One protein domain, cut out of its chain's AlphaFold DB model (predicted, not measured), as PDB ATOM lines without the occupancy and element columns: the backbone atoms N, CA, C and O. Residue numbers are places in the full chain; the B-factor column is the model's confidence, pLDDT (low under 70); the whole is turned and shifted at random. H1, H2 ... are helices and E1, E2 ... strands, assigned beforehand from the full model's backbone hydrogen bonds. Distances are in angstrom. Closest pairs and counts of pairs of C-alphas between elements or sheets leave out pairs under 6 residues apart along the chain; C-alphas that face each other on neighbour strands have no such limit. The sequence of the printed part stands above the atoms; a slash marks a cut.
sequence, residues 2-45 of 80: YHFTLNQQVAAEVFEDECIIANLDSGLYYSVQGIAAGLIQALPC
ATOM      1  N   TYR A   2      47.065  59.194 -40.256       55.75
ATOM      2  CA  TYR A   2      46.265  58.887 -41.442       55.75
ATOM      3  C   TYR A   2      45.195  57.868 -41.056       55.75
ATOM      4  O   TYR A   2      45.502  56.856 -40.431       55.75
ATOM      5  N   HIS A   3      43.946  58.162 -41.410       61.62
ATOM      6  CA  HIS A   3      42.809  57.269 -41.224       61.62
ATOM      7  C   HIS A   3      42.306  56.844 -42.596       61.62
ATOM      8  O   HIS A   3      42.089  57.694 -43.464       61.62
ATOM      9  N   PHE A   4      42.104  55.546 -42.789       59.59
ATOM     10  CA  PHE A   4      41.465  55.037 -43.991       59.59
ATOM     11  C   PHE A   4      40.636  53.795 -43.679       59.59
ATOM     12  O   PHE A   4      40.871  53.055 -42.723       59.59
ATOM     13  N   THR A   5      39.624  53.592 -44.506       57.03
ATOM     14  CA  THR A   5      38.648  52.523 -44.359       57.03
ATOM     15  C   THR A   5      39.010  51.425 -45.355       57.03
ATOM     16  O   THR A   5      38.938  51.647 -46.562       57.03
ATOM     17  N   LEU A   6      39.444  50.257 -44.864       58.59
ATOM     18  CA  LEU A   6      39.823  49.116 -45.717       58.59
ATOM     19  C   LEU A   6      38.587  48.494 -46.392       58.59
ATOM     20  O   LEU A   6      38.643  48.070 -47.543       58.59
ATOM     21  N   ASN A   7      37.461  48.467 -45.674       60.25
ATOM     22  CA  ASN A   7      36.096  48.254 -46.160       60.25
ATOM     23  C   ASN A   7      35.120  48.872 -45.131       60.25
ATOM     24  O   ASN A   7      35.560  49.266 -44.054       60.25
ATOM     25  N   GLN A   8      33.809  48.945 -45.403       60.22
ATOM     26  CA  GLN A   8      32.848  49.607 -44.488       60.22
ATOM     27  C   GLN A   8      32.833  49.055 -43.045       60.22
ATOM     28  O   GLN A   8      32.309  49.712 -42.152       60.22
ATOM     29  N   GLN A   9      33.407  47.874 -42.815       65.31
ATOM     30  CA  GLN A   9      33.393  47.150 -41.544       65.31
ATOM     31  C   GLN A   9      34.760  47.169 -40.841       65.31
ATOM     32  O   GLN A   9      34.884  46.659 -39.729       65.31
ATOM     33  N   VAL A  10      35.793  47.735 -41.477       68.38
ATOM     34  CA  VAL A  10      37.169  47.748 -40.974       68.38
ATOM     35  C   VAL A  10      37.740  49.160 -41.023       68.38
ATOM     36  O   VAL A  10      38.008  49.714 -42.094       68.38
ATOM     37  N   ALA A  11      37.983  49.711 -39.836       76.00
ATOM     38  CA  ALA A  11      38.704  50.960 -39.650       76.00
ATOM     39  C   ALA A  11      40.177  50.662 -39.351       76.00
ATOM     40  O   ALA A  11      40.477  49.818 -38.505       76.00
ATOM     41  N   ALA A  12      41.087  51.349 -40.042       78.62
ATOM     42  CA  ALA A  12      42.514  51.285 -39.764       78.62
ATOM     43  C   ALA A  12      43.023  52.662 -39.323       78.62
ATOM     44  O   ALA A  12      42.722  53.685 -39.946       78.62
ATOM     45  N   GLU A  13      43.803  52.674 -38.250       80.56
ATOM     46  CA  GLU A  13      44.461  53.865 -37.733       80.56
ATOM     47  C   GLU A  13      45.962  53.631 -37.664       80.56
ATOM     48  O   GLU A  13      46.436  52.645 -37.101       80.56
ATOM     49  N   VAL A  14      46.699  54.543 -38.289       71.88
ATOM     50  CA  VAL A  14      48.135  54.415 -38.491       71.88
ATOM     51  C   VAL A  14      48.900  55.426 -37.643       71.88
ATOM     52  O   VAL A  14      48.698  56.643 -37.756       71.88
ATOM     53  N   PHE A  15      49.870  54.895 -36.904       79.75
ATOM     54  CA  PHE A  15      50.943  55.577 -36.184       79.75
ATOM     55  C   PHE A  15      52.294  55.317 -36.880       79.75
ATOM     56  O   PHE A  15      52.349  54.567 -37.853       79.75
ATOM     57  N   GLU A  16      53.383  55.943 -36.415       72.69
ATOM     58  CA  GLU A  16      54.712  55.811 -37.054       72.69
ATOM     59  C   GLU A  16      55.144  54.345 -37.225       72.69
ATOM     60  O   GLU A  16      55.472  53.948 -38.342       72.69
ATOM     61  N   ASP A  17      55.031  53.529 -36.172       76.38
ATOM     62  CA  ASP A  17      55.500  52.130 -36.165       76.38
ATOM     63  C   ASP A  17      54.384  51.092 -35.956       76.38
ATOM     64  O   ASP A  17      54.643  49.885 -35.878       76.38
ATOM     65  N   GLU A  18      53.136  51.544 -35.849       80.25
ATOM     66  CA  GLU A  18      51.995  50.709 -35.483       80.25
ATOM     67  C   GLU A  18      50.768  51.037 -36.332       80.25
ATOM     68  O   GLU A  18      50.482  52.189 -36.645       80.25
ATOM     69  N   CYS A  19      50.014  50.005 -36.692       82.94
ATOM     70  CA  CYS A  19      48.699  50.116 -37.290       82.94
ATOM     71  C   CYS A  19      47.697  49.355 -36.424       82.94
ATOM     72  O   CYS A  19      47.826  48.147 -36.216       82.94
ATOM     73  N   ILE A  20      46.666  50.057 -35.969       83.88
ATOM     74  CA  ILE A  20      45.524  49.463 -35.284       83.88
ATOM     75  C   ILE A  20      44.441  49.185 -36.318       83.88
ATOM     76  O   ILE A  20      44.045  50.076 -37.065       83.88
ATOM     77  N   ILE A  21      43.959  47.946 -36.364       83.88
ATOM     78  CA  ILE A  21      42.857  47.527 -37.231       83.88
ATOM     79  C   ILE A  21      41.685  47.115 -36.347       83.88
ATOM     80  O   ILE A  21      41.800  46.178 -35.557       83.88
ATOM     81  N   ALA A  22      40.554  47.790 -36.508       82.19
ATOM     82  CA  ALA A  22      39.320  47.515 -35.788       82.19
ATOM     83  C   ALA A  22      38.272  46.930 -36.734       82.19
ATOM     84  O   ALA A  22      37.941  47.546 -37.748       82.19
ATOM     85  N   ASN A  23      37.719  45.768 -36.386       80.38
ATOM     86  CA  ASN A  23      36.499  45.270 -37.008       80.38
ATOM     87  C   ASN A  23      35.294  45.818 -36.232       80.38
ATOM     88  O   ASN A  23      35.094  45.486 -35.063       80.38
ATOM     89  N   LEU A  24      34.501  46.660 -36.891       78.81
ATOM     90  CA  LEU A  24      33.382  47.371 -36.274       78.81
ATOM     91  C   LEU A  24      32.182  46.460 -35.978       78.81
ATOM     92  O   LEU A  24      31.400  46.773 -35.082       78.81
ATOM     93  N   ASP A  25      32.064  45.324 -36.666       78.94
ATOM     94  CA  ASP A  25      30.962  44.374 -36.476       78.94
ATOM     95  C   ASP A  25      31.220  43.423 -35.300       78.94
ATOM     96  O   ASP A  25      30.305  43.086 -34.550       78.94
ATOM     97  N   SER A  26      32.466  42.966 -35.134       81.19
ATOM     98  CA  SER A  26      32.834  42.013 -34.076       81.19
ATOM     99  C   SER A  26      33.405  42.670 -32.820       81.19
ATOM    100  O   SER A  26      33.497  42.014 -31.783       81.19
ATOM    101  N   GLY A  27      33.814  43.939 -32.904       80.62
ATOM    102  CA  GLY A  27      34.509  44.639 -31.823       80.62
ATOM    103  C   GLY A  27      35.919  44.106 -31.551       80.62
ATOM    104  O   GLY A  27      36.487  44.401 -30.501       80.62
ATOM    105  N   LEU A  28      36.486  43.301 -32.460       80.38
ATOM    106  CA  LEU A  28      37.863  42.822 -32.357       80.38
ATOM    107  C   LEU A  28      38.844  43.884 -32.853       80.38
ATOM    108  O   LEU A  28      38.631  44.511 -33.895       80.38
ATOM    109  N   TYR A  29      39.954  44.012 -32.129       85.50
ATOM    110  CA  TYR A  29      41.042  44.932 -32.441       85.50
ATOM    111  C   TYR A  29      42.347  44.160 -32.610       85.50
ATOM    112  O   TYR A  29      42.669  43.280 -31.809       85.50
ATOM    113  N   TYR A  30      43.106  44.516 -33.642       81.94
ATOM    114  CA  TYR A  30      44.416  43.957 -33.943       81.94
ATOM    115  C   TYR A  30      45.450  45.078 -33.928       81.94
ATOM    116  O   TYR A  30      45.245  46.114 -34.559       81.94
ATOM    117  N   SER A  31      46.561  44.855 -33.230       84.19
ATOM    118  CA  SER A  31      47.752  45.698 -33.318       84.19
ATOM    119  C   SER A  31      48.737  45.046 -34.282       84.19
ATOM    120  O   SER A  31      49.055  43.859 -34.162       84.19
ATOM    121  N   VAL A  32      49.177  45.814 -35.273       80.00
ATOM    122  CA  VAL A  32      50.172  45.408 -36.260       80.00
ATOM    123  C   VAL A  32      51.362  46.346 -36.132       80.00
ATOM    124  O   VAL A  32      51.187  47.554 -36.194       80.00
ATOM    125  N   GLN A  33      52.568  45.807 -35.969       80.44
ATOM    126  CA  GLN A  33      53.769  46.600 -35.689       80.44
ATOM    127  C   GLN A  33      54.868  46.374 -36.730       80.44
ATOM    128  O   GLN A  33      54.897  45.355 -37.431       80.44
ATOM    129  N   GLY A  34      55.796  47.328 -36.810       73.56
ATOM    130  CA  GLY A  34      57.000  47.233 -37.629       73.56
ATOM    131  C   GLY A  34      56.695  47.198 -39.127       73.56
ATOM    132  O   GLY A  34      55.820  47.908 -39.617       73.56
ATOM    133  N   ILE A  35      57.401  46.344 -39.873       70.88
ATOM    134  CA  ILE A  35      57.288  46.272 -41.343       70.88
ATOM    135  C   ILE A  35      55.834  46.060 -41.786       70.88
ATOM    136  O   ILE A  35      55.399  46.671 -42.759       70.88
ATOM    137  N   ALA A  36      55.064  45.255 -41.049       70.38
ATOM    138  CA  ALA A  36      53.667  44.976 -41.363       70.38
ATOM    139  C   ALA A  36      52.760  46.214 -41.233       70.38
ATOM    140  O   ALA A  36      51.827  46.360 -42.021       70.38
ATOM    141  N   ALA A  37      53.052  47.136 -40.309       76.06
ATOM    142  CA  ALA A  37      52.354  48.419 -40.234       76.06
ATOM    143  C   ALA A  37      52.646  49.261 -41.484       76.06
ATOM    144  O   ALA A  37      51.721  49.782 -42.104       76.06
ATOM    145  N   GLY A  38      53.910  49.299 -41.920       71.56
ATOM    146  CA  GLY A  38      54.320  49.946 -43.169       71.56
ATOM    147  C   GLY A  38      53.635  49.365 -44.415       71.56
ATOM    148  O   GLY A  38      53.280  50.118 -45.319       71.56
ATOM    149  N   LEU A  39      53.368  48.048 -44.444       71.00
ATOM    150  CA  LEU A  39      52.584  47.421 -45.521       71.00
ATOM    151  C   LEU A  39      51.184  48.025 -45.614       71.00
ATOM    152  O   LEU A  39      50.721  48.379 -46.694       71.00
ATOM    153  N   ILE A  40      50.515  48.128 -44.467       72.31
ATOM    154  CA  ILE A  40      49.132  48.587 -44.376       72.31
ATOM    155  C   ILE A  40      49.033  50.059 -44.783       72.31
ATOM    156  O   ILE A  40      48.117  50.427 -45.511       72.31
ATOM    157  N   GLN A  41      50.022  50.872 -44.408       70.50
ATOM    158  CA  GLN A  41      50.133  52.270 -44.836       70.50
ATOM    159  C   GLN A  41      50.238  52.446 -46.351       70.50
ATOM    160  O   GLN A  41      49.791  53.463 -46.874       70.50
ATOM    161  N   ALA A  42      50.823  51.472 -47.048       68.06
ATOM    162  CA  ALA A  42      51.003  51.516 -48.492       68.06
ATOM    163  C   ALA A  42      49.792  50.973 -49.277       68.06
ATOM    164  O   ALA A  42      49.703  51.210 -50.479       68.06
ATOM    165  N   LEU A  43      48.837  50.290 -48.625       67.62
ATOM    166  CA  LEU A  43      47.626  49.743 -49.266       67.62
ATOM    167  C   LEU A  43      46.716  50.773 -49.965       67.62
ATOM    168  O   LEU A  43      46.111  50.408 -50.970       67.62
ATOM    169  N   PRO A  44      46.578  52.030 -49.495       63.59
ATOM    170  CA  PRO A  44      45.780  53.041 -50.191       63.59
ATOM    171  C   PRO A  44      46.370  53.465 -51.544       63.59
ATOM    172  O   PRO A  44      45.688  54.131 -52.324       63.59
ATOM    173  N   CYS A  45      47.622  53.104 -51.843       57.09
ATOM    174  CA  CYS A  45      48.198  53.308 -53.162       57.09
ATOM    175  C   CYS A  45      47.545  52.326 -54.144       57.09
ATOM    176  O   CYS A  45      47.678  51.114 -54.007       57.09
TER     177      CYS A  45
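AT A GLANCE: This is residues 2 to 45 of the 80 residues of an uncharacterized protein of Porticoccus sp (UniProt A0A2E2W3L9). One twisted sheet of four strands winds back and forth, and one short helix, H1, packs across one face near the end of the sheet where E1 and E3 begin and E2 and E4 end; the other face is bare. The four strands form a meander, each strand the antiparallel neighbour of the one before. The printed part has 44 residues, with E1, E2, E3, E4 and H1 in that order along it; the sheet's order is E1, E2, E3, E4, all antiparallel, and the class is mixed, helices and strands. The whole is compact, with a radius of gyration of the C-alphas of 9.8 A and spans of 26 by 20 by 13 A.

HOW THE PARTS SIT: Start at the first printed residue with E1, residues 2 to 7, an edge strand. Its hairpin partner is E2, residues 10 to 14, at 158 degrees between directions; look for N 10 and O 7, 3.0 A apart and within hydrogen-bond range. E2 forms a hairpin with E3, residues 18 to 23, at 165 degrees, where N 20 and O 13 are within range at 2.8 A. E3 forms a hairpin with the other edge strand, E4, residues 29 to 33, at 159 degrees, where N 19 and O 32 are within range at 2.8 A. E1 is apart from E3 and from E4. Next comes H1, residues 35 to 42, which is on the sheet at a height over the sheet of 8.1 A. It is only just over E3 alone: dropped onto the local plane, 4 of its C-alphas fall on E3, 2 on E2 and 2 on E4. On the local plane it runs across the strands, at 64 degrees to E3. The closest C-alphas of E3 and H1 are those of Cys 19 and Ala 37, 5.0 A apart. E4 and H1 are near each other. In H1 every O i to N i+4 pair is within hydrogen-bond range.

IN THESE COORDINATES: Find C-alpha 2 at (46.265, 58.887, -41.442); from there E1 runs 15.5 A to Asn 7. E2 covers 13.1 A from Val 10 to Val 14. E3 starts at C-alpha 18, (51.995, 50.709, -35.483), and runs 16.5 A to Asn 23. E4 covers 13.2 A from Tyr 29 to Gln 33. H1 runs 10.9 A from Ile 35 to C-alpha 42 at (51.003, 51.516, -48.492).

THE WHOLE: The two C-alphas farthest apart are those of Ser 26 and Cys 45, at 27.0 A. The sheet is twisted, its C-alphas lying up to 4.3 A off its best plane. The printed part has no cut, and its four links are tight. In the B-factor column, the mean pLDDT of the printed part is 73.2; look for values under 70 at residues 2 to 10 and 42 to 45.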